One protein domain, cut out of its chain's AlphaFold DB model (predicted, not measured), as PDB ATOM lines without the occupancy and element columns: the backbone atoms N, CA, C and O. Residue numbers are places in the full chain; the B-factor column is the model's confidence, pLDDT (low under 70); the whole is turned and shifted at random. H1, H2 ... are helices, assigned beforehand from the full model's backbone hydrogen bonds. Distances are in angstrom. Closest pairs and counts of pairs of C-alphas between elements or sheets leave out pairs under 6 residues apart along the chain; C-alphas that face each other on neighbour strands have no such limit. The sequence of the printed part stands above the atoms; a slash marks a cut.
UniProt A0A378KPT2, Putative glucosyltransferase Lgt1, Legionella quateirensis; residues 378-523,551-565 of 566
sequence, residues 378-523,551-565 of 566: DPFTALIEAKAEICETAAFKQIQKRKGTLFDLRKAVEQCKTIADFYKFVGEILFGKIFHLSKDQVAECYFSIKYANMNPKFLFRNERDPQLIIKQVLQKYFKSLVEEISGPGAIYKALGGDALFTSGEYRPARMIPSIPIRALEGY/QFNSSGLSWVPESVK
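Overview. This is residues 378 to 523 and 551 to 565 of the 566 residues of the protein "Putative glucosyltransferase Lgt1" of Legionella quateirensis (UniProt A0A378KPT2). One long helix, H9, runs through the middle of a loose, elongated shape; H4 and H5 pack on it, and H3 packs on both of them. H6, H7 and H8 form a cluster at one end, while H10, H11, H12 and the loop of residues 502 to 515 string out as an arm at the other; residues 551 to 556 stick out. The printed part has 161 residues with thirteen named helices, H1 to H13 in chain order, and no named strand: the class is all helix. The radius of gyration of the C-alphas is 19.8 A, and the spans are 66 by 37 by 31 A.

Along the chain. H9, residues 466 to 483, is 25.7 A long, from C-alpha 466 at (-53.857, 2.513, -6.200) to C-alpha 483 at (-31.907, -8.980, 0.539). Before it come H1, residues 379 to 385, beginning at C-alpha 379 (-30.303, -15.626, -9.008), H2, 389 to 392, H3, 394 to 401, H4, 406 to 414 and 12.6 A long, H5, 419 to 426, H6, 428 to 434, H7, 439 to 452 and 18.8 A long, and H8, 456 to 459. After it come H10, 488 to 495, H11, 498 to 501, H12, 516 to 523, and H13, 554 to 557.

Arrangement. H9 is the hub. With residues 474 to 481 alone it touches H4, at a shallow tilt of 19 degrees, opposite ways; the closest C-alphas, of Val 413 and Leu 474, are 6.3 A apart. With residues 466 to 470 alone it touches H5, Phe 422 to Ile 470 at 7.2 A between C-alphas, and with residues 477 to 480 alone it only just touches H2, with 3 pairs of C-alphas within 8 A, Ile 390 and Tyr 477 closest at 5.4 A. H3 and H4 form a helical hairpin, closest at C-alphas 396 and 409, 6.8 A; H3 also touches H5, with C-alphas 395 and 425 at 4.9 A. H1 is close to but not clearly touching H9, Leu 383 to Leu 481 at 7.7 A between C-alphas. H7 touches H6, C-alphas 432 and 442 at 5.9 A, and H8, C-alphas 445 and 456 at 6.0 A. H10 and H11 meet only through their link; H11 and H12 only just touch, with 3 pairs of C-alphas within 8 A, closest at Phe 501 and Ile 517, 6.4 A. H13 touches no helix. Every O i to N i+4 pair is within hydrogen-bond range in H1, H3, H4, H5, H6, H7, H10 and H12, and 13 of 14 in H9; H2, H8, H11 and H13 are too short for such a pair.

Size, cuts and confidence. The C-alphas farthest apart, of Ala 452 and Ile 512, are 66.0 A apart. Residues 524 to 550 are not printed, with 27.7 A between C-alphas 523 and 551. The link from H11 to H12 is long. Mean pLDDT of the printed part is 87.6; residues 452 to 459, 461 to 464, 504 to 510 and 551 to 556 are under 70.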
ATOM      1  N   ASP A 378     -26.888 -18.142 -10.339       97.62
ATOM      2  CA  ASP A 378     -28.288 -18.499 -10.603       97.62
ATOM      3  C   ASP A 378     -29.270 -17.761  -9.665       97.62
ATOM      4  O   ASP A 378     -29.851 -18.348  -8.740       97.62
ATOM      5  N   PRO A 379     -29.491 -16.452  -9.899       97.88
ATOM      6  CA  PRO A 379     -30.303 -15.626  -9.008       97.88
ATOM      7  C   PRO A 379     -31.786 -16.003  -9.053       97.88
ATOM      8  O   PRO A 379     -32.505 -15.794  -8.080       97.88
ATOM      9  N   PHE A 380     -32.264 -16.580 -10.159       98.31
ATOM     10  CA  PHE A 380     -33.668 -16.968 -10.299       98.31
ATOM     11  C   PHE A 380     -33.996 -18.163  -9.410       98.31
ATOM     12  O   PHE A 380     -35.003 -18.125  -8.704       98.31
ATOM     13  N   THR A 381     -33.140 -19.189  -9.385       97.62
ATOM     14  CA  THR A 381     -33.316 -20.318  -8.463       97.62
ATOM     15  C   THR A 381     -33.220 -19.855  -7.014       97.62
ATOM     16  O   THR A 381     -34.089 -20.203  -6.218       97.62
ATOM     17  N   ALA A 382     -32.255 -18.992  -6.679       97.06
ATOM     18  CA  ALA A 382     -32.121 -18.456  -5.325       97.06
ATOM     19  C   ALA A 382     -33.379 -17.701  -4.848       97.06
ATOM     20  O   ALA A 382     -33.817 -17.887  -3.712       97.06
ATOM     21  N   LEU A 383     -33.998 -16.895  -5.721       98.19
ATOM     22  CA  LEU A 383     -35.248 -16.178  -5.431       98.19
ATOM     23  C   LEU A 383     -36.458 -17.117  -5.309       98.19
ATOM     24  O   LEU A 383     -37.340 -16.885  -4.480       98.19
ATOM     25  N   ILE A 384     -36.509 -18.194  -6.099       97.62
ATOM     26  CA  ILE A 384     -37.552 -19.225  -5.989       97.62
ATOM     27  C   ILE A 384     -37.413 -19.987  -4.666       97.62
ATOM     28  O   ILE A 384     -38.398 -20.149  -3.949       97.62
ATOM     29  N   GLU A 385     -36.199 -20.403  -4.305       95.44
ATOM     30  CA  GLU A 385     -35.899 -21.057  -3.024       95.44
ATOM     31  C   GLU A 385     -36.196 -20.134  -1.833       95.44
ATOM     32  O   GLU A 385     -36.681 -20.589  -0.798       95.44
ATOM     33  N   ALA A 386     -35.970 -18.824  -1.999       94.19
ATOM     34  CA  ALA A 386     -36.368 -17.791  -1.042       94.19
ATOM     35  C   ALA A 386     -37.884 -17.631  -0.893       94.19
ATOM     36  O   ALA A 386     -38.329 -16.977   0.045       94.19
ATOM     37  N   LYS A 387     -38.671 -18.167  -1.836       95.88
ATOM     38  CA  LYS A 387     -40.103 -17.881  -1.982       95.88
ATOM     39  C   LYS A 387     -40.376 -16.376  -2.106       95.88
ATOM     40  O   LYS A 387     -41.360 -15.875  -1.568       95.88
ATOM     41  N   ALA A 388     -39.504 -15.651  -2.809       95.69
ATOM     42  CA  ALA A 388     -39.695 -14.226  -3.048       95.69
ATOM     43  C   ALA A 388     -40.965 -13.993  -3.887       95.69
ATOM     44  O   ALA A 388     -41.149 -14.612  -4.933       95.69
ATOM     45  N   GLU A 389     -41.831 -13.070  -3.465       95.19
ATOM     46  CA  GLU A 389     -43.142 -12.854  -4.104       95.19
ATOM     47  C   GLU A 389     -43.042 -12.402  -5.567       95.19
ATOM     48  O   GLU A 389     -43.911 -12.710  -6.383       95.19
ATOM     49  N   ILE A 390     -41.939 -11.744  -5.940       97.12
ATOM     50  CA  ILE A 390     -41.678 -11.348  -7.328       97.12
ATOM     51  C   ILE A 390     -41.653 -12.553  -8.287       97.12
ATOM     52  O   ILE A 390     -41.974 -12.397  -9.466       97.12
ATOM     53  N   CYS A 391     -41.348 -13.763  -7.802       97.69
ATOM     54  CA  CYS A 391     -41.324 -14.992  -8.600       97.69
ATOM     55  C   CYS A 391     -42.696 -15.346  -9.201       97.69
ATOM     56  O   CYS A 391     -42.777 -16.043 -10.217       97.69
ATOM     57  N   GLU A 392     -43.791 -14.857  -8.611       97.06
ATOM     58  CA  GLU A 392     -45.141 -15.091  -9.127       97.06
ATOM     59  C   GLU A 392     -45.477 -14.221 -10.347       97.06
ATOM     60  O   GLU A 392     -46.361 -14.584 -11.135       97.06
ATOM     61  N   THR A 393     -44.749 -13.117 -10.537       98.31
ATOM     62  CA  THR A 393     -45.029 -12.106 -11.563       98.31
ATOM     63  C   THR A 393     -44.822 -12.633 -12.985       98.31
ATOM     64  O   THR A 393     -43.990 -13.508 -13.251       98.31
ATOM     65  N   ALA A 394     -45.574 -12.077 -13.936       97.88
ATOM     66  CA  ALA A 394     -45.386 -12.366 -15.356       97.88
ATOM     67  C   ALA A 394     -43.987 -11.946 -15.844       97.88
ATOM     68  O   ALA A 394     -43.337 -12.705 -16.570       97.88
ATOM     69  N   ALA A 395     -43.499 -10.785 -15.396       97.94
ATOM     70  CA  ALA A 395     -42.179 -10.271 -15.745       97.94
ATOM     71  C   ALA A 395     -41.050 -11.214 -15.311       97.94
ATOM     72  O   ALA A 395     -40.182 -11.523 -16.128       97.94
ATOM     73  N   PHE A 396     -41.077 -11.736 -14.077       98.50
ATOM     74  CA  PHE A 396     -40.071 -12.691 -13.604       98.50
ATOM     75  C   PHE A 396     -39.994 -13.921 -14.514       98.50
ATOM     76  O   PHE A 396     -38.927 -14.250 -15.032       98.50
ATOM     77  N   LYS A 397     -41.143 -14.551 -14.784       98.12
ATOM     78  CA  LYS A 397     -41.237 -15.752 -15.630       98.12
ATOM     79  C   LYS A 397     -40.728 -15.488 -17.048       98.12
ATOM     80  O   LYS A 397     -40.027 -16.320 -17.623       98.12
ATOM     81  N   GLN A 398     -41.054 -14.327 -17.619       98.12
ATOM     82  CA  GLN A 398     -40.595 -13.945 -18.952       98.12
ATOM     83  C   GLN A 398     -39.082 -13.701 -18.991       98.12
ATOM     84  O   GLN A 398     -38.412 -14.189 -19.903       98.12
ATOM     85  N   ILE A 399     -38.541 -12.962 -18.015       98.06
ATOM     86  CA  ILE A 399     -37.107 -12.663 -17.915       98.06
ATOM     87  C   ILE A 399     -36.313 -13.957 -17.706       98.06
ATOM     88  O   ILE A 399     -35.334 -14.183 -18.415       98.06
ATOM     89  N   GLN A 400     -36.779 -14.848 -16.832       97.81
ATOM     90  CA  GLN A 400     -36.169 -16.160 -16.625       97.81
ATOM     91  C   GLN A 400     -36.169 -16.990 -17.919       97.81
ATOM     92  O   GLN A 400     -35.131 -17.502 -18.335       97.81
ATOM     93  N   LYS A 401     -37.314 -17.071 -18.615       97.50
ATOM     94  CA  LYS A 401     -37.448 -17.832 -19.870       97.50
ATOM     95  C   LYS A 401     -36.494 -17.343 -20.963       97.50
ATOM     96  O   LYS A 401     -35.970 -18.158 -21.718       97.50
ATOM     97  N   ARG A 402     -36.257 -16.028 -21.054       97.31
ATOM     98  CA  ARG A 402     -35.309 -15.434 -22.018       97.31
ATOM     99  C   ARG A 402     -33.854 -15.425 -21.535       97.31
ATOM    100  O   ARG A 402     -33.024 -14.832 -22.214       97.31
ATOM    101  N   LYS A 403     -33.548 -16.057 -20.393       96.19
ATOM    102  CA  LYS A 403     -32.222 -16.051 -19.749       96.19
ATOM    103  C   LYS A 403     -31.697 -14.635 -19.474       96.19
ATOM    104  O   LYS A 403     -30.530 -14.341 -19.713       96.19
ATOM    105  N   GLY A 404     -32.580 -13.744 -19.021       96.56
ATOM    106  CA  GLY A 404     -32.185 -12.420 -18.549       96.56
ATOM    107  C   GLY A 404     -31.370 -12.491 -17.256       96.56
ATOM    108  O   GLY A 404     -31.216 -13.550 -16.653       96.56
ATOM    109  N   THR A 405     -30.852 -11.348 -16.832       97.62
ATOM    110  CA  THR A 405     -29.993 -11.205 -15.651       97.62
ATOM    111  C   THR A 405     -30.778 -10.711 -14.433       97.62
ATOM    112  O   THR A 405     -31.921 -10.258 -14.537       97.62
ATOM    113  N   LEU A 406     -30.145 -10.730 -13.258       98.12
ATOM    114  CA  LEU A 406     -30.666 -10.040 -12.074       98.12
ATOM    115  C   LEU A 406     -30.872  -8.534 -12.326       98.12
ATOM    116  O   LEU A 406     -31.846  -7.949 -11.849       98.12
ATOM    117  N   PHE A 407     -29.978  -7.912 -13.099       98.44
ATOM    118  CA  PHE A 407     -30.044  -6.490 -13.429       98.44
ATOM    119  C   PHE A 407     -31.268  -6.168 -14.297       98.44
ATOM    120  O   PHE A 407     -31.977  -5.204 -14.008       98.44
ATOM    121  N   ASP A 408     -31.598  -7.029 -15.270       98.12
ATOM    122  CA  ASP A 408     -32.849  -6.936 -16.039       98.12
ATOM    123  C   ASP A 408     -34.078  -6.943 -15.121       98.12
ATOM    124  O   ASP A 408     -35.013  -6.166 -15.318       98.12
ATOM    125  N   LEU A 409     -34.085  -7.825 -14.117       97.75
ATOM    126  CA  LEU A 409     -35.208  -7.983 -13.198       97.75
ATOM    127  C   LEU A 409     -35.376  -6.754 -12.294       97.75
ATOM    128  O   LEU A 409     -36.482  -6.225 -12.183       97.75
ATOM    129  N   ARG A 410     -34.281  -6.244 -11.714       98.31
ATOM    130  CA  ARG A 410     -34.298  -4.993 -10.935       98.31
ATOM    131  C   ARG A 410     -34.739  -3.808 -11.795       98.31
ATOM    132  O   ARG A 410     -35.547  -2.995 -11.345       98.31
ATOM    133  N   LYS A 411     -34.274  -3.734 -13.048       97.50
ATOM    134  CA  LYS A 411     -34.656  -2.654 -13.961       97.50
ATOM    135  C   LYS A 411     -36.131  -2.714 -14.354       97.50
ATOM    136  O   LYS A 411     -36.776  -1.670 -14.421       97.50
ATOM    137  N   ALA A 412     -36.684  -3.910 -14.551       97.44
ATOM    138  CA  ALA A 412     -38.105  -4.089 -14.840       97.44
ATOM    139  C   ALA A 412     -38.999  -3.572 -13.697       97.44
ATOM    140  O   ALA A 412     -40.017  -2.934 -13.961       97.44
ATOM    141  N   VAL A 413     -38.595  -3.784 -12.439       97.25
ATOM    142  CA  VAL A 413     -39.291  -3.228 -11.265       97.25
ATOM    143  C   VAL A 413     -39.213  -1.696 -11.261       97.25
ATOM    144  O   VAL A 413     -40.236  -1.032 -11.129       97.25
ATOM    145  N   GLU A 414     -38.024  -1.122 -11.480       95.12
ATOM    146  CA  GLU A 414     -37.800   0.336 -11.505       95.12
ATOM    147  C   GLU A 414     -38.613   1.060 -12.598       95.12
ATOM    148  O   GLU A 414     -39.015   2.214 -12.426       95.12
ATOM    149  N   GLN A 415     -38.835   0.392 -13.733       94.69
ATOM    150  CA  GLN A 415     -39.539   0.935 -14.898       94.69
ATOM    151  C   GLN A 415     -41.068   0.926 -14.764       94.69
ATOM    152  O   GLN A 415     -41.740   1.558 -15.580       94.69
ATOM    153  N   CYS A 416     -41.631   0.264 -13.750       93.44
ATOM    154  CA  CYS A 416     -43.073   0.241 -13.516       93.44
ATOM    155  C   CYS A 416     -43.559   1.583 -12.947       93.44
ATOM    156  O   CYS A 416     -43.479   1.812 -11.744       93.44
ATOM    157  N   LYS A 417     -44.071   2.473 -13.809       89.44
ATOM    158  CA  LYS A 417     -44.494   3.835 -13.418       89.44
ATOM    159  C   LYS A 417     -46.004   4.045 -13.425       89.44
ATOM    160  O   LYS A 417     -46.497   4.983 -12.808       89.44
ATOM    161  N   THR A 418     -46.741   3.216 -14.157       89.06
ATOM    162  CA  THR A 418     -48.190   3.354 -14.339       89.06
ATOM    163  C   THR A 418     -48.935   2.083 -13.934       89.06
ATOM    164  O   THR A 418     -48.346   1.007 -13.835       89.06
ATOM    165  N   ILE A 419     -50.260   2.177 -13.753       89.44
ATOM    166  CA  ILE A 419     -51.118   0.995 -13.517       89.44
ATOM    167  C   ILE A 419     -51.007   0.005 -14.685       89.44
ATOM    168  O   ILE A 419     -50.989  -1.203 -14.472       89.44
ATOM    169  N   ALA A 420     -50.887   0.511 -15.916       89.50
ATOM    170  CA  ALA A 420     -50.720  -0.309 -17.110       89.50
ATOM    171  C   ALA A 420     -49.385  -1.072 -17.110       89.50
ATOM    172  O   ALA A 420     -49.364  -2.261 -17.434       89.50
ATOM    173  N   ASP A 421     -48.288  -0.414 -16.724       92.94
ATOM    174  CA  ASP A 421     -46.981  -1.070 -16.588       92.94
ATOM    175  C   ASP A 421     -47.035  -2.134 -15.499       92.94
ATOM    176  O   ASP A 421     -46.619  -3.268 -15.722       92.94
ATOM    177  N   PHE A 422     -47.629  -1.793 -14.352       94.19
ATOM    178  CA  PHE A 422     -47.775  -2.713 -13.235       94.19
ATOM    179  C   PHE A 422     -48.611  -3.940 -13.610       94.19
ATOM    180  O   PHE A 422     -48.187  -5.059 -13.340       94.19
ATOM    181  N   TYR A 423     -49.741  -3.758 -14.300       93.44
ATOM    182  CA  TYR A 423     -50.568  -4.853 -14.814       93.44
ATOM    183  C   TYR A 423     -49.765  -5.801 -15.712       93.44
ATOM    184  O   TYR A 423     -49.807  -7.017 -15.522       93.44
ATOM    185  N   LYS A 424     -48.989  -5.257 -16.661       93.44
ATOM    186  CA  LYS A 424     -48.113  -6.058 -17.533       93.44
ATOM    187  C   LYS A 424     -47.023  -6.774 -16.738       93.44
ATOM    188  O   LYS A 424     -46.695  -7.916 -17.051       93.44
ATOM    189  N   PHE A 425     -46.474  -6.111 -15.726       96.69
ATOM    190  CA  PHE A 425     -45.405  -6.633 -14.890       96.69
ATOM    191  C   PHE A 425     -45.875  -7.807 -14.019       96.69
ATOM    192  O   PHE A 425     -45.294  -8.891 -14.087       96.69
ATOM    193  N   VAL A 426     -46.941  -7.627 -13.230       97.06
ATOM    194  CA  VAL A 426     -47.436  -8.672 -12.317       97.06
ATOM    195  C   VAL A 426     -48.229  -9.756 -13.045       97.06
ATOM    196  O   VAL A 426     -48.137 -10.927 -12.680       97.06
ATOM    197  N   GLY A 427     -48.938  -9.395 -14.113       95.31
ATOM    198  CA  GLY A 427     -49.846 -10.273 -14.843       95.31
ATOM    199  C   GLY A 427     -51.254 -10.319 -14.245       95.31
ATOM    200  O   GLY A 427     -51.477 -10.017 -13.075       95.31
ATOM    201  N   GLU A 428     -52.209 -10.744 -15.068       93.31
ATOM    202  CA  GLU A 428     -53.653 -10.690 -14.806       93.31
ATOM    203  C   GLU A 428     -54.071 -11.249 -13.433       93.31
ATOM    204  O   GLU A 428     -54.733 -10.571 -12.648       93.31
ATOM    205  N   ILE A 429     -53.646 -12.478 -13.123       93.00
ATOM    206  CA  ILE A 429     -54.066 -13.195 -11.910       93.00
ATOM    207  C   ILE A 429     -53.571 -12.483 -10.648       93.00
ATOM    208  O   ILE A 429     -54.320 -12.330  -9.683       93.00
ATOM    209  N   LEU A 430     -52.304 -12.066 -10.638       94.94
ATOM    210  CA  LEU A 430     -51.704 -11.434  -9.467       94.94
ATOM    211  C   LEU A 430     -52.210  -9.999  -9.296       94.94
ATOM    212  O   LEU A 430     -52.460  -9.580  -8.171       94.94
ATOM    213  N   PHE A 431     -52.455  -9.289 -10.402       93.81
ATOM    214  CA  PHE A 431     -53.100  -7.979 -10.380       93.81
ATOM    215  C   PHE A 431     -54.470  -8.050  -9.695       93.81
ATOM    216  O   PHE A 431     -54.728  -7.292  -8.765       93.81
ATOM    217  N   GLY A 432     -55.314  -9.013 -10.084       92.25
ATOM    218  CA  GLY A 432     -56.619  -9.213  -9.451       92.25
ATOM    219  C   GLY A 432     -56.531  -9.509  -7.953       92.25
ATOM    220  O   GLY A 432     -57.327  -8.985  -7.181       92.25
ATOM    221  N   LYS A 433     -55.535 -10.292  -7.518       93.19
ATOM    222  CA  LYS A 433     -55.308 -10.568  -6.089       93.19
ATOM    223  C   LYS A 433     -54.882  -9.328  -5.302       93.19
ATOM    224  O   LYS A 433     -55.374  -9.142  -4.195       93.19
ATOM    225  N   ILE A 434     -53.973  -8.519  -5.851       91.88
ATOM    226  CA  ILE A 434     -53.416  -7.330  -5.181       91.88
ATOM    227  C   ILE A 434     -54.490  -6.263  -4.958       91.88
ATOM    228  O   ILE A 434     -54.545  -5.693  -3.877       91.88
ATOM    229  N   PHE A 435     -55.337  -6.028  -5.963       90.31
ATOM    230  CA  PHE A 435     -56.407  -5.019  -5.927       90.31
ATOM    231  C   PHE A 435     -57.781  -5.608  -5.553       90.31
ATOM    232  O   PHE A 435     -58.819  -5.009  -5.833       90.31
ATOM    233  N   HIS A 436     -57.809  -6.843  -5.036       90.00
ATOM    234  CA  HIS A 436     -59.030  -7.561  -4.647       90.00
ATOM    235  C   HIS A 436     -60.171  -7.521  -5.692       90.00
ATOM    236  O   HIS A 436     -61.348  -7.405  -5.348       90.00
ATOM    237  N   LEU A 437     -59.828  -7.635  -6.979       88.94
ATOM    238  CA  LEU A 437     -60.764  -7.527  -8.100       88.94
ATOM    239  C   LEU A 437     -61.384  -8.882  -8.466       88.94
ATOM    240  O   LEU A 437     -60.721  -9.924  -8.454       88.94
ATOM    241  N   SER A 438     -62.654  -8.862  -8.872       90.31
ATOM    242  CA  SER A 438     -63.316 -10.010  -9.495       90.31
ATOM    243  C   SER A 438     -62.740 -10.303 -10.888       90.31
ATOM    244  O   SER A 438     -62.103  -9.450 -11.510       90.31
ATOM    245  N   LYS A 439     -62.995 -11.504 -11.425       90.25
ATOM    246  CA  LYS A 439     -62.553 -11.869 -12.786       90.25
ATOM    247  C   LYS A 439     -63.062 -10.892 -13.851       90.25
ATOM    248  O   LYS A 439     -62.295 -10.509 -14.729       90.25
ATOM    249  N   ASP A 440     -64.312 -10.449 -13.737       90.25
ATOM    250  CA  ASP A 440     -64.918  -9.518 -14.694       90.25
ATOM    251  C   ASP A 440     -64.265  -8.131 -14.614       90.25
ATOM    252  O   ASP A 440     -63.938  -7.537 -15.639       90.25
ATOM    253  N   GLN A 441     -63.971  -7.652 -13.399       89.50
ATOM    254  CA  GLN A 441     -63.265  -6.382 -13.188       89.50
ATOM    255  C   GLN A 441     -61.830  -6.423 -13.732       89.50
ATOM    256  O   GLN A 441     -61.337  -5.440 -14.287       89.50
ATOM    257  N   VAL A 442     -61.146  -7.564 -13.605       89.12
ATOM    258  CA  VAL A 442     -59.810  -7.762 -14.181       89.12
ATOM    259  C   VAL A 442     -59.861  -7.781 -15.715       89.12
ATOM    260  O   VAL A 442     -59.002  -7.172 -16.358       89.12
ATOM    261  N   ALA A 443     -60.875  -8.414 -16.313       87.88
ATOM    262  CA  ALA A 443     -61.086  -8.391 -17.761       87.88
ATOM    263  C   ALA A 443     -61.384  -6.969 -18.276       87.88
ATOM    264  O   ALA A 443     -60.857  -6.552 -19.310       87.88
ATOM    265  N   GLU A 444     -62.160  -6.186 -17.526       86.00
ATOM    266  CA  GLU A 444     -62.429  -4.778 -17.829       86.00
ATOM    267  C   GLU A 444     -61.166  -3.904 -17.706       86.00
ATOM    268  O   GLU A 444     -60.922  -3.037 -18.555       86.00
ATOM    269  N   CYS A 445     -60.303  -4.174 -16.716       84.50
ATOM    270  CA  CYS A 445     -58.979  -3.548 -16.610       84.50
ATOM    271  C   CYS A 445     -58.131  -3.847 -17.846       84.50
ATOM    272  O   CYS A 445     -57.546  -2.932 -18.427       84.50
ATOM    273  N   TYR A 446     -58.079  -5.112 -18.271       84.25
ATOM    274  CA  TYR A 446     -57.351  -5.514 -19.471       84.25
ATOM    275  C   TYR A 446     -57.861  -4.772 -20.705       84.25
ATOM    276  O   TYR A 446     -57.058  -4.235 -21.472       84.25
ATOM    277  N   PHE A 447     -59.183  -4.690 -20.878       84.62
ATOM    278  CA  PHE A 447     -59.777  -3.969 -21.995       84.62
ATOM    279  C   PHE A 447     -59.405  -2.478 -21.969       84.62
ATOM    280  O   PHE A 447     -58.925  -1.933 -22.967       84.62
ATOM    281  N   SER A 448     -59.539  -1.844 -20.803       82.44
ATOM    282  CA  SER A 448     -59.233  -0.423 -20.597       82.44
ATOM    283  C   SER A 448     -57.760  -0.097 -20.864       82.44
ATOM    284  O   SER A 448     -57.449   0.879 -21.550       82.44
ATOM    285  N   ILE A 449     -56.852  -0.948 -20.378       81.38
ATOM    286  CA  ILE A 449     -55.401  -0.789 -20.528       81.38
ATOM    287  C   ILE A 449     -54.960  -1.067 -21.970       81.38
ATOM    288  O   ILE A 449     -54.115  -0.348 -22.500       81.38
ATOM    289  N   LYS A 450     -55.496  -2.112 -22.610       77.75
ATOM    290  CA  LYS A 450     -55.030  -2.558 -23.929       77.75
ATOM    291  C   LYS A 450     -55.649  -1.782 -25.089       77.75
ATOM    292  O   LYS A 450     -54.953  -1.549 -26.074       77.75
ATOM    293  N   TYR A 451     -56.925  -1.415 -24.996       74.88
ATOM    294  CA  TYR A 451     -57.682  -0.887 -26.136       74.88
ATOM    295  C   TYR A 451     -58.135   0.560 -25.958       74.88
ATOM    296  O   TYR A 451     -58.214   1.283 -26.946       74.88
ATOM    297  N   ALA A 452     -58.403   1.002 -24.727       64.69
ATOM    298  CA  ALA A 452     -58.899   2.357 -24.484       64.69
ATOM    299  C   ALA A 452     -57.793   3.356 -24.095       64.69
ATOM    300  O   ALA A 452     -58.041   4.560 -24.083       64.69
ATOM    301  N   ASN A 453     -56.589   2.875 -23.750       67.12
ATOM    302  CA  ASN A 453     -55.524   3.670 -23.119       67.12
ATOM    303  C   ASN A 453     -56.046   4.508 -21.928       67.12
ATOM    304  O   ASN A 453     -55.553   5.598 -21.634       67.12
ATOM    305  N   MET A 454     -57.096   4.010 -21.271       67.25
ATOM    306  CA  MET A 454     -57.772   4.680 -20.169       67.25
ATOM    307  C   MET A 454     -57.204   4.175 -18.853       67.25
ATOM    308  O   MET A 454     -56.949   2.984 -18.679       67.25
ATOM    309  N   ASN A 455     -57.034   5.086 -17.898       67.69
ATOM    310  CA  ASN A 455     -56.637   4.722 -16.550       67.69
ATOM    311  C   ASN A 455     -57.852   4.118 -15.819       67.69
ATOM    312  O   ASN A 455     -58.824   4.850 -15.609       67.69
ATOM    313  N   PRO A 456     -57.825   2.838 -15.394       69.12
ATOM    314  CA  PRO A 456     -58.975   2.165 -14.788       69.12
ATOM    315  C   PRO A 456     -59.286   2.646 -13.357       69.12
ATOM    316  O   PRO A 456     -59.823   1.893 -12.554       69.12
ATOM    317  N   LYS A 457     -58.984   3.909 -13.008       68.62
ATOM    318  CA  LYS A 457     -59.208   4.492 -11.670       68.62
ATOM    319  C   LYS A 457     -60.619   4.242 -11.137       68.62
ATOM    320  O   LYS A 457     -60.800   4.043  -9.942       68.62
ATOM    321  N   PHE A 458     -61.605   4.221 -12.031       69.81
ATOM    322  CA  PHE A 458     -63.007   3.991 -11.703       69.81
ATOM    323  C   PHE A 458     -63.318   2.576 -11.188       69.81
ATOM    324  O   PHE A 458     -64.426   2.383 -10.692       69.81
ATOM    325  N   LEU A 459     -62.391   1.615 -11.302       69.69
ATOM    326  CA  LEU A 459     -62.533   0.240 -10.807       69.69
ATOM    327  C   LEU A 459     -62.039   0.069  -9.365       69.69
ATOM    328  O   LEU A 459     -62.451  -0.869  -8.694       69.69
ATOM    329  N   PHE A 460     -61.249   1.012  -8.842       76.06
ATOM    330  CA  PHE A 460     -60.667   0.944  -7.494       76.06
ATOM    331  C   PHE A 460     -61.448   1.769  -6.458       76.06
ATOM    332  O   PHE A 460     -60.862   2.300  -5.520       76.06
ATOM    333  N   ARG A 461     -62.775   1.922  -6.624       61.28
ATOM    334  CA  ARG A 461     -63.615   2.876  -5.854       61.28
ATOM    335  C   ARG A 461     -63.548   2.725  -4.327       61.28
ATOM    336  O   ARG A 461     -63.940   3.657  -3.634       61.28
ATOM    337  N   ASN A 462     -63.046   1.597  -3.822       62.62
ATOM    338  CA  ASN A 462     -62.959   1.279  -2.395       62.62
ATOM    339  C   ASN A 462     -61.519   1.160  -1.863       62.62
ATOM    340  O   ASN A 462     -61.342   0.886  -0.677       62.62
ATOM    341  N   GLU A 463     -60.493   1.338  -2.699       59.69
ATOM    342  CA  GLU A 463     -59.104   1.169  -2.270       59.69
ATOM    343  C   GLU A 463     -58.418   2.495  -1.930       59.69
ATOM    344  O   GLU A 463     -58.647   3.531  -2.559       59.69
ATOM    345  N   ARG A 464     -57.533   2.447  -0.922       63.09
ATOM    346  CA  ARG A 464     -56.534   3.498  -0.680       63.09
ATOM    347  C   ARG A 464     -55.717   3.654  -1.962       63.09
ATOM    348  O   ARG A 464     -55.339   2.645  -2.534       63.09
ATOM    349  N   ASP A 465     -55.486   4.894  -2.396       84.50
ATOM    350  CA  ASP A 465     -54.759   5.286  -3.618       84.50
ATOM    351  C   ASP A 465     -54.000   4.132  -4.327       84.50
ATOM    352  O   ASP A 465     -52.948   3.711  -3.837       84.50
ATOM    353  N   PRO A 466     -54.480   3.630  -5.484       85.50
ATOM    354  CA  PRO A 466     -53.857   2.513  -6.200       85.50
ATOM    355  C   PRO A 466     -52.364   2.703  -6.476       85.50
ATOM    356  O   PRO A 466     -51.618   1.729  -6.537       85.50
ATOM    357  N   GLN A 467     -51.900   3.948  -6.630       86.88
ATOM    358  CA  GLN A 467     -50.474   4.228  -6.816       86.88
ATOM    359  C   GLN A 467     -49.655   3.942  -5.558       86.88
ATOM    360  O   GLN A 467     -48.533   3.443  -5.662       86.88
ATOM    361  N   LEU A 468     -50.214   4.198  -4.376       88.12
ATOM    362  CA  LEU A 468     -49.578   3.861  -3.109       88.12
ATOM    363  C   LEU A 468     -49.429   2.342  -2.967       88.12
ATOM    364  O   LEU A 468     -48.343   1.874  -2.636       88.12
ATOM    365  N   ILE A 469     -50.475   1.568  -3.284       89.25
ATOM    366  CA  ILE A 469     -50.428   0.095  -3.258       89.25
ATOM    367  C   ILE A 469     -49.358  -0.425  -4.228       89.25
ATOM    368  O   ILE A 469     -48.526  -1.249  -3.848       89.25
ATOM    369  N   ILE A 470     -49.319   0.104  -5.458       91.50
ATOM    370  CA  ILE A 470     -48.291  -0.248  -6.453       91.50
ATOM    371  C   ILE A 470     -46.893   0.010  -5.897       91.50
ATOM    372  O   ILE A 470     -46.051  -0.885  -5.942       91.50
ATOM    373  N   LYS A 471     -46.643   1.198  -5.335       91.25
ATOM    374  CA  LYS A 471     -45.346   1.527  -4.734       91.25
ATOM    375  C   LYS A 471     -44.979   0.577  -3.595       91.25
ATOM    376  O   LYS A 471     -43.848   0.106  -3.562       91.25
ATOM    377  N   GLN A 472     -45.921   0.236  -2.712       90.56
ATOM    378  CA  GLN A 472     -45.676  -0.692  -1.596       90.56
ATOM    379  C   GLN A 472     -45.233  -2.067  -2.106       90.56
ATOM    380  O   GLN A 472     -44.249  -2.633  -1.623       90.56
ATOM    381  N   VAL A 473     -45.930  -2.582  -3.120       93.38
ATOM    382  CA  VAL A 473     -45.629  -3.880  -3.727       93.38
ATOM    383  C   VAL A 473     -44.302  -3.845  -4.492       93.38
ATOM    384  O   VAL A 473     -43.463  -4.725  -4.299       93.38
ATOM    385  N   LEU A 474     -44.060  -2.820  -5.317       95.44
ATOM    386  CA  LEU A 474     -42.808  -2.675  -6.068       95.44
ATOM    387  C   LEU A 474     -41.603  -2.515  -5.140       95.44
ATOM    388  O   LEU A 474     -40.568  -3.133  -5.386       95.44
ATOM    389  N   GLN A 475     -41.736  -1.751  -4.054       93.88
ATOM    390  CA  GLN A 475     -40.686  -1.628  -3.050       93.88
ATOM    391  C   GLN A 475     -40.354  -2.986  -2.431       93.88
ATOM    392  O   GLN A 475     -39.181  -3.339  -2.323       93.88
ATOM    393  N   LYS A 476     -41.374  -3.762  -2.044       93.56
ATOM    394  CA  LYS A 476     -41.194  -5.107  -1.485       93.56
ATOM    395  C   LYS A 476     -40.484  -6.033  -2.472       93.56
ATOM    396  O   LYS A 476     -39.514  -6.685  -2.102       93.56
ATOM    397  N   TYR A 477     -40.915  -6.038  -3.734       96.44
ATOM    398  CA  TYR A 477     -40.260  -6.815  -4.784       96.44
ATOM    399  C   TYR A 477     -38.806  -6.398  -4.978       96.44
ATOM    400  O   TYR A 477     -37.935  -7.260  -5.027       96.44
ATOM    401  N   PHE A 478     -38.525  -5.093  -5.041       97.06
ATOM    402  CA  PHE A 478     -37.165  -4.595  -5.217       97.06
ATOM    403  C   PHE A 478     -36.260  -4.990  -4.047       97.06
ATOM    404  O   PHE A 478     -35.125  -5.406  -4.272       97.06
ATOM    405  N   LYS A 479     -36.766  -4.915  -2.809       95.06
ATOM    406  CA  LYS A 479     -36.011  -5.313  -1.618       95.06
ATOM    407  C   LYS A 479     -35.549  -6.762  -1.683       95.06
ATOM    408  O   LYS A 479     -34.363  -7.020  -1.502       95.06
ATOM    409  N   SER A 480     -36.439  -7.690  -2.042       96.19
ATOM    410  CA  SER A 480     -36.082  -9.106  -2.176       96.19
ATOM    411  C   SER A 480     -34.978  -9.346  -3.211       96.19
ATOM    412  O   SER A 480     -34.170 -10.251  -3.038       96.19
ATOM    413  N   LEU A 481     -34.875  -8.515  -4.258       98.06
ATOM    414  CA  LEU A 481     -33.810  -8.612  -5.269       98.06
ATOM    415  C   LEU A 481     -32.424  -8.174  -4.767       98.06
ATOM    416  O   LEU A 481     -31.445  -8.278  -5.512       98.06
ATOM    417  N   VAL A 482     -32.328  -7.661  -3.542       97.81
ATOM    418  CA  VAL A 482     -31.072  -7.347  -2.849       97.81
ATOM    419  C   VAL A 482     -30.932  -8.243  -1.620       97.81
ATOM    420  O   VAL A 482     -29.964  -8.990  -1.516       97.81
ATOM    421  N   GLU A 483     -31.932  -8.257  -0.739       96.38
ATOM    422  CA  GLU A 483     -31.907  -8.980   0.539       96.38
ATOM    423  C   GLU A 483     -31.717 -10.495   0.370       96.38
ATOM    424  O   GLU A 483     -30.939 -11.099   1.109       96.38
ATOM    425  N   GLU A 484     -32.356 -11.109  -0.631       97.56
ATOM    426  CA  GLU A 484     -32.245 -12.552  -0.900       97.56
ATOM    427  C   GLU A 484     -31.067 -12.917  -1.811       97.56
ATOM    428  O   GLU A 484     -30.794 -14.102  -2.015       97.56
ATOM    429  N   ILE A 485     -30.372 -11.913  -2.357       98.50
ATOM    430  CA  ILE A 485     -29.250 -12.094  -3.280       98.50
ATOM    431  C   ILE A 485     -27.903 -11.893  -2.580       98.50
ATOM    432  O   ILE A 485     -27.014 -12.739  -2.673       98.50
ATOM    433  N   SER A 486     -27.751 -10.768  -1.885       98.44
ATOM    434  CA  SER A 486     -26.508 -10.343  -1.237       98.44
ATOM    435  C   SER A 486     -26.701  -9.994   0.238       98.44
ATOM    436  O   SER A 486     -25.777 -10.173   1.032       98.44
ATOM    437  N   GLY A 487     -27.893  -9.517   0.601       97.12
ATOM    438  CA  GLY A 487     -28.198  -8.990   1.924       97.12
ATOM    439  C   GLY A 487     -28.526 -10.053   2.982       97.12
ATOM    440  O   GLY A 487     -28.173 -11.229   2.844       97.12
ATOM    441  N   PRO A 488     -29.209  -9.656   4.075       96.00
ATOM    442  CA  PRO A 488     -29.433 -10.514   5.237       96.00
ATOM    443  C   PRO A 488     -30.103 -11.863   4.941       96.00
ATOM    444  O   PRO A 488     -29.741 -12.852   5.573       96.00
ATOM    445  N   GLY A 489     -31.021 -11.946   3.972       96.50
ATOM    446  CA  GLY A 489     -31.687 -13.199   3.590       96.50
ATOM    447  C   GLY A 489     -30.727 -14.214   2.962       96.50
ATOM    448  O   GLY A 489     -30.716 -15.395   3.329       96.50
ATOM    449  N   ALA A 490     -29.836 -13.750   2.079       97.94
ATOM    450  CA  ALA A 490     -28.773 -14.579   1.507       97.94
ATOM    451  C   ALA A 490     -27.799 -15.078   2.587       97.94
ATOM    452  O   ALA A 490     -27.434 -16.259   2.610       97.94
ATOM    453  N   ILE A 491     -27.423 -14.200   3.522       98.19
ATOM    454  CA  ILE A 491     -26.527 -14.547   4.630       98.19
ATOM    455  C   ILE A 491     -27.194 -15.522   5.595       98.19
ATOM    456  O   ILE A 491     -26.575 -16.508   5.984       98.19
ATOM    457  N   TYR A 492     -28.470 -15.332   5.913       96.69
ATOM    458  CA  TYR A 492     -29.230 -16.229   6.780       96.69
ATOM    459  C   TYR A 492     -29.198 -17.667   6.257       96.69
ATOM    460  O   TYR A 492     -28.875 -18.597   7.000       96.69
ATOM    461  N   LYS A 493     -29.416 -17.850   4.948       95.50
ATOM    462  CA  LYS A 493     -29.292 -19.159   4.290       95.50
ATOM    463  C   LYS A 493     -27.861 -19.688   4.317       95.50
ATOM    464  O   LYS A 493     -27.662 -20.858   4.634       95.50
ATOM    465  N   ALA A 494     -26.867 -18.843   4.035       96.38
ATOM    466  CA  ALA A 494     -25.457 -19.239   4.043       96.38
ATOM    467  C   ALA A 494     -24.973 -19.727   5.421       96.38
ATOM    468  O   ALA A 494     -24.112 -20.606   5.500       96.38
ATOM    469  N   LEU A 495     -25.530 -19.174   6.502       96.00
ATOM    470  CA  LEU A 495     -25.190 -19.543   7.875       96.00
ATOM    471  C   LEU A 495     -25.895 -20.826   8.354       96.00
ATOM    472  O   LEU A 495     -25.397 -21.472   9.274       96.00
ATOM    473  N   GLY A 496     -27.011 -21.220   7.733       92.12
ATOM    474  CA  GLY A 496     -27.732 -22.459   8.062       92.12
ATOM    475  C   GLY A 496     -29.248 -22.416   7.851       92.12
ATOM    476  O   GLY A 496     -29.891 -23.466   7.887       92.12
ATOM    477  N   GLY A 497     -29.828 -21.235   7.615       92.12
ATOM    478  CA  GLY A 497     -31.256 -21.061   7.350       92.12
ATOM    479  C   GLY A 497     -32.165 -21.513   8.500       92.12
ATOM    480  O   GLY A 497     -31.746 -21.629   9.654       92.12
ATOM    481  N   ASP A 498     -33.422 -21.814   8.172       88.50
ATOM    482  CA  ASP A 498     -34.455 -22.167   9.157       88.50
ATOM    483  C   ASP A 498     -34.089 -23.366  10.032       88.50
ATOM    484  O   ASP A 498     -34.462 -23.400  11.202       88.50
ATOM    485  N   ALA A 499     -33.314 -24.313   9.496       86.06
ATOM    486  CA  ALA A 499     -32.855 -25.484  10.238       86.06
ATOM    487  C   ALA A 499     -32.010 -25.112  11.468       86.06
ATOM    488  O   ALA A 499     -32.030 -25.829  12.467       86.06
ATOM    489  N   LEU A 500     -31.274 -24.000  11.397       86.94
ATOM    490  CA  LEU A 500     -30.444 -23.508  12.491       86.94
ATOM    491  C   LEU A 500     -31.162 -22.452  13.344       86.94
ATOM    492  O   LEU A 500     -31.013 -22.426  14.567       86.94
ATOM    493  N   PHE A 501     -31.906 -21.559  12.697       88.56
ATOM    494  CA  PHE A 501     -32.396 -20.325  13.309       88.56
ATOM    495  C   PHE A 501     -33.853 -20.380  13.778       88.56
ATOM    496  O   PHE A 501     -34.305 -19.457  14.457       88.56
ATOM    497  N   THR A 502     -34.582 -21.456  13.482       82.88
ATOM    498  CA  THR A 502     -35.918 -21.688  14.039       82.88
ATOM    499  C   THR A 502     -35.845 -22.736  15.140       82.88
ATOM    500  O   THR A 502     -35.473 -23.884  14.906       82.88
ATOM    501  N   SER A 503     -36.229 -22.351  16.356       71.75
ATOM    502  CA  SER A 503     -36.430 -23.307  17.444       71.75
ATOM    503  C   SER A 503     -37.904 -23.695  17.534       71.75
ATOM    504  O   SER A 503     -38.783 -22.871  17.284       71.75
ATOM    505  N   GLY A 504     -38.166 -24.963  17.864       67.75
ATOM    506  CA  GLY A 504     -39.522 -25.480  18.037       67.75
ATOM    507  C   GLY A 504     -40.236 -24.810  19.209       67.75
ATOM    508  O   GLY A 504     -40.963 -23.848  19.024       67.75
ATOM    509  N   GLU A 505     -40.041 -25.327  20.421       69.00
ATOM    510  CA  GLU A 505     -40.764 -24.871  21.612       69.00
ATOM    511  C   GLU A 505     -40.049 -23.705  22.319       69.00
ATOM    512  O   GLU A 505     -38.997 -23.881  22.942       69.00
ATOM    513  N   TYR A 506     -40.653 -22.517  22.264       68.06
ATOM    514  CA  TYR A 506     -40.257 -21.351  23.048       68.06
ATOM    515  C   TYR A 506     -40.594 -21.555  24.527       68.06
ATOM    516  O   TYR A 506     -41.739 -21.829  24.897       68.06
ATOM    517  N   ARG A 507     -39.592 -21.380  25.396       66.50
ATOM    518  CA  ARG A 507     -39.751 -21.417  26.856       66.50
ATOM    519  C   ARG A 507     -39.185 -20.126  27.463       66.50
ATOM    520  O   ARG A 507     -37.963 -20.029  27.585       66.50
ATOM    521  N   PRO A 508     -40.034 -19.171  27.896       63.00
ATOM    522  CA  PRO A 508     -39.601 -17.845  28.356       63.00
ATOM    523  C   PRO A 508     -38.522 -17.863  29.452       63.00
ATOM    524  O   PRO A 508     -37.638 -17.010  29.467       63.00
ATOM    525  N   ALA A 509     -38.572 -18.848  30.355       59.19
ATOM    526  CA  ALA A 509     -37.679 -18.945  31.510       59.19
ATOM    527  C   ALA A 509     -36.332 -19.644  31.226       59.19
ATOM    528  O   ALA A 509     -35.442 -19.628  32.077       59.19
ATOM    529  N   ARG A 510     -36.149 -20.288  30.063       65.81
ATOM    530  CA  ARG A 510     -34.944 -21.093  29.806       65.81
ATOM    531  C   ARG A 510     -33.822 -20.220  29.241       65.81
ATOM    532  O   ARG A 510     -33.713 -20.027  28.037       65.81
ATOM    533  N   MET A 511     -32.958 -19.733  30.130       76.31
ATOM    534  CA  MET A 511     -31.770 -18.930  29.794       76.31
ATOM    535  C   MET A 511     -30.504 -19.765  29.533       76.31
ATOM    536  O   MET A 511     -29.424 -19.218  29.349       76.31
ATOM    537  N   ILE A 512     -30.616 -21.091  29.529       80.69
ATOM    538  CA  ILE A 512     -29.487 -22.004  29.329       80.69
ATOM    539  C   ILE A 512     -29.250 -22.186  27.816       80.69
ATOM    540  O   ILE A 512     -30.229 -22.374  27.084       80.69
ATOM    541  N   PRO A 513     -27.992 -22.181  27.326       86.06
ATOM    542  CA  PRO A 513     -27.638 -22.359  25.910       86.06
ATOM    543  C   PRO A 513     -27.802 -23.812  25.421       86.06
ATOM    544  O   PRO A 513     -26.988 -24.326  24.660       86.06
ATOM    545  N   SER A 514     -28.870 -24.484  25.850       82.81
ATOM    546  CA  SER A 514     -29.150 -25.886  25.535       82.81
ATOM    547  C   SER A 514     -30.044 -26.106  24.327       82.81
ATOM    548  O   SER A 514     -30.349 -27.235  23.956       82.81
ATOM    549  N   ILE A 515     -30.514 -25.015  23.736       83.19
ATOM    550  CA  ILE A 515     -31.226 -25.010  22.464       83.19
ATOM    551  C   ILE A 515     -30.520 -24.042  21.515       83.19
ATOM    552  O   ILE A 515     -29.910 -23.077  21.999       83.19
ATOM    553  N   PRO A 516     -30.619 -24.248  20.187       87.94
ATOM    554  CA  PRO A 516     -29.832 -23.487  19.229       87.94
ATOM    555  C   PRO A 516     -29.918 -21.971  19.406       87.94
ATOM    556  O   PRO A 516     -28.902 -21.293  19.519       87.94
ATOM    557  N   ILE A 517     -31.134 -21.446  19.550       88.38
ATOM    558  CA  ILE A 517     -31.379 -20.005  19.623       88.38
ATOM    559  C   ILE A 517     -30.754 -19.330  20.856       88.38
ATOM    560  O   ILE A 517     -30.244 -18.218  20.759       88.38
ATOM    561  N   ARG A 518     -30.711 -20.018  22.005       88.31
ATOM    562  CA  ARG A 518     -30.085 -19.493  23.232       88.31
ATOM    563  C   ARG A 518     -28.562 -19.521  23.130       88.31
ATOM    564  O   ARG A 518     -27.895 -18.587  23.566       88.31
ATOM    565  N   ALA A 519     -28.006 -20.573  22.532       90.12
ATOM    566  CA  ALA A 519     -26.573 -20.634  22.282       90.12
ATOM    567  C   ALA A 519     -26.140 -19.558  21.269       90.12
ATOM    568  O   ALA A 519     -25.123 -18.906  21.481       90.12
ATOM    569  N   LEU A 520     -26.946 -19.286  20.236       92.44
ATOM    570  CA  LEU A 520     -26.703 -18.183  19.303       92.44
ATOM    571  C   LEU A 520     -26.713 -16.814  20.004       92.44
ATOM    572  O   LEU A 520     -25.743 -16.069  19.872       92.44
ATOM    573  N   GLU A 521     -27.743 -16.511  20.806       91.50
ATOM    574  CA  GLU A 521     -27.836 -15.256  21.575       91.50
ATOM    575  C   GLU A 521     -26.606 -15.053  22.469       91.50
ATOM    576  O   GLU A 521     -25.994 -13.990  22.463       91.50
ATOM    577  N   GLY A 522     -26.197 -16.088  23.210       88.00
ATOM    578  CA  GLY A 522     -25.064 -15.984  24.127       88.00
ATOM    579  C   GLY A 522     -23.691 -15.972  23.453       88.00
ATOM    580  O   GLY A 522     -22.767 -15.355  23.983       88.00
ATOM    581  N   TYR A 523     -23.512 -16.667  22.329       91.75
ATOM    582  CA  TYR A 523     -22.178 -17.049  21.847       91.75
ATOM    583  C   TYR A 523     -21.896 -16.672  20.385       91.75
ATOM    584  O   TYR A 523     -20.738 -16.749  19.983       91.75
ATOM    585  N   GLN A 551     -41.232   0.968  15.117       67.56
ATOM    586  CA  GLN A 551     -40.828   1.819  14.007       67.56
ATOM    587  C   GLN A 551     -39.404   1.453  13.601       67.56
ATOM    588  O   GLN A 551     -38.450   1.770  14.305       67.56
ATOM    589  N   PHE A 552     -39.278   0.782  12.460       69.88
ATOM    590  CA  PHE A 552     -37.993   0.530  11.818       69.88
ATOM    591  C   PHE A 552     -37.579   1.754  11.002       69.88
ATOM    592  O   PHE A 552     -38.407   2.372  10.324       69.88
ATOM    593  N   ASN A 553     -36.299   2.110  11.053       59.72
ATOM    594  CA  ASN A 553     -35.801   3.292  10.372       59.72
ATOM    595  C   ASN A 553     -35.854   3.135   8.843       59.72
ATOM    596  O   ASN A 553     -35.230   2.262   8.240       59.72
ATOM    597  N   SER A 554     -36.600   4.025   8.186       59.75
ATOM    598  CA  SER A 554     -36.740   4.048   6.729       59.75
ATOM    599  C   SER A 554     -35.515   4.633   6.009       59.75
ATOM    600  O   SER A 554     -35.418   4.516   4.783       59.75
ATOM    601  N   SER A 555     -34.547   5.223   6.734       54.06
ATOM    602  CA  SER A 555     -33.313   5.769   6.145       54.06
ATOM    603  C   SER A 555     -32.406   4.695   5.540       54.06
ATOM    604  O   SER A 555     -31.666   4.997   4.601       54.06
ATOM    605  N   GLY A 556     -32.536   3.441   5.989       59.62
ATOM    606  CA  GLY A 556     -31.823   2.270   5.463       59.62
ATOM    607  C   GLY A 556     -32.212   1.860   4.036       59.62
ATOM    608  O   GLY A 556     -31.756   0.838   3.542       59.62
ATOM    609  N   LEU A 557     -33.049   2.646   3.348       75.56
ATOM    610  CA  LEU A 557     -33.543   2.383   1.992       75.56
ATOM    611  C   LEU A 557     -32.969   3.337   0.942       75.56
ATOM    612  O   LEU A 557     -33.555   3.527  -0.120       75.56
ATOM    613  N   SER A 558     -31.825   3.962   1.225       80.00
ATOM    614  CA  SER A 558     -31.149   4.866   0.282       80.00
ATOM    615  C   SER A 558     -30.747   4.203  -1.048       80.00
ATOM    616  O   SER A 558     -30.515   4.898  -2.032       80.00
ATOM    617  N   TRP A 559     -30.702   2.869  -1.083       86.50
ATOM    618  CA  TRP A 559     -30.405   2.036  -2.249       86.50
ATOM    619  C   TRP A 559     -31.646   1.593  -3.034       86.50
ATOM    620  O   TRP A 559     -31.502   0.999  -4.105       86.50
ATOM    621  N   VAL A 560     -32.851   1.853  -2.521       88.12
ATOM    622  CA  VAL A 560     -34.101   1.645  -3.256       88.12
ATOM    623  C   VAL A 560     -34.280   2.820  -4.226       88.12
ATOM    624  O   VAL A 560     -34.241   3.968  -3.776       88.12
ATOM    625  N   PRO A 561     -34.466   2.585  -5.540       86.62
ATOM    626  CA  PRO A 561     -34.651   3.664  -6.504       86.62
ATOM    627  C   PRO A 561     -35.853   4.549  -6.162       86.62
ATOM    628  O   PRO A 561     -36.901   4.057  -5.749       86.62
ATOM    629  N   GLU A 562     -35.731   5.855  -6.410       85.50
ATOM    630  CA  GLU A 562     -36.774   6.839  -6.078       85.50
ATOM    631  C   GLU A 562     -38.126   6.529  -6.751       85.50
ATOM    632  O   GLU A 562     -39.183   6.807  -6.192       85.50
ATOM    633  N   SER A 563     -38.113   5.887  -7.927       81.31
ATOM    634  CA  SER A 563     -39.339   5.494  -8.636       81.31
ATOM    635  C   SER A 563     -40.176   4.447  -7.899       81.31
ATOM    636  O   SER A 563     -41.378   4.365  -8.138       81.31
ATOM    637  N   VAL A 564     -39.564   3.665  -7.006       81.94
ATOM    638  CA  VAL A 564     -40.218   2.575  -6.266       81.94
ATOM    639  C   VAL A 564     -40.227   2.811  -4.758       81.94
ATOM    640  O   VAL A 564     -40.710   1.967  -4.011       81.94
ATOM    641  N   LYS A 565     -39.704   3.946  -4.293       81.69
ATOM    642  CA  LYS A 565     -39.694   4.316  -2.879       81.69
ATOM    643  C   LYS A 565     -41.060   4.884  -2.463       81.69
ATOM    644  O   LYS A 565     -41.662   5.676  -3.206       81.69
TER     645      LYS A 565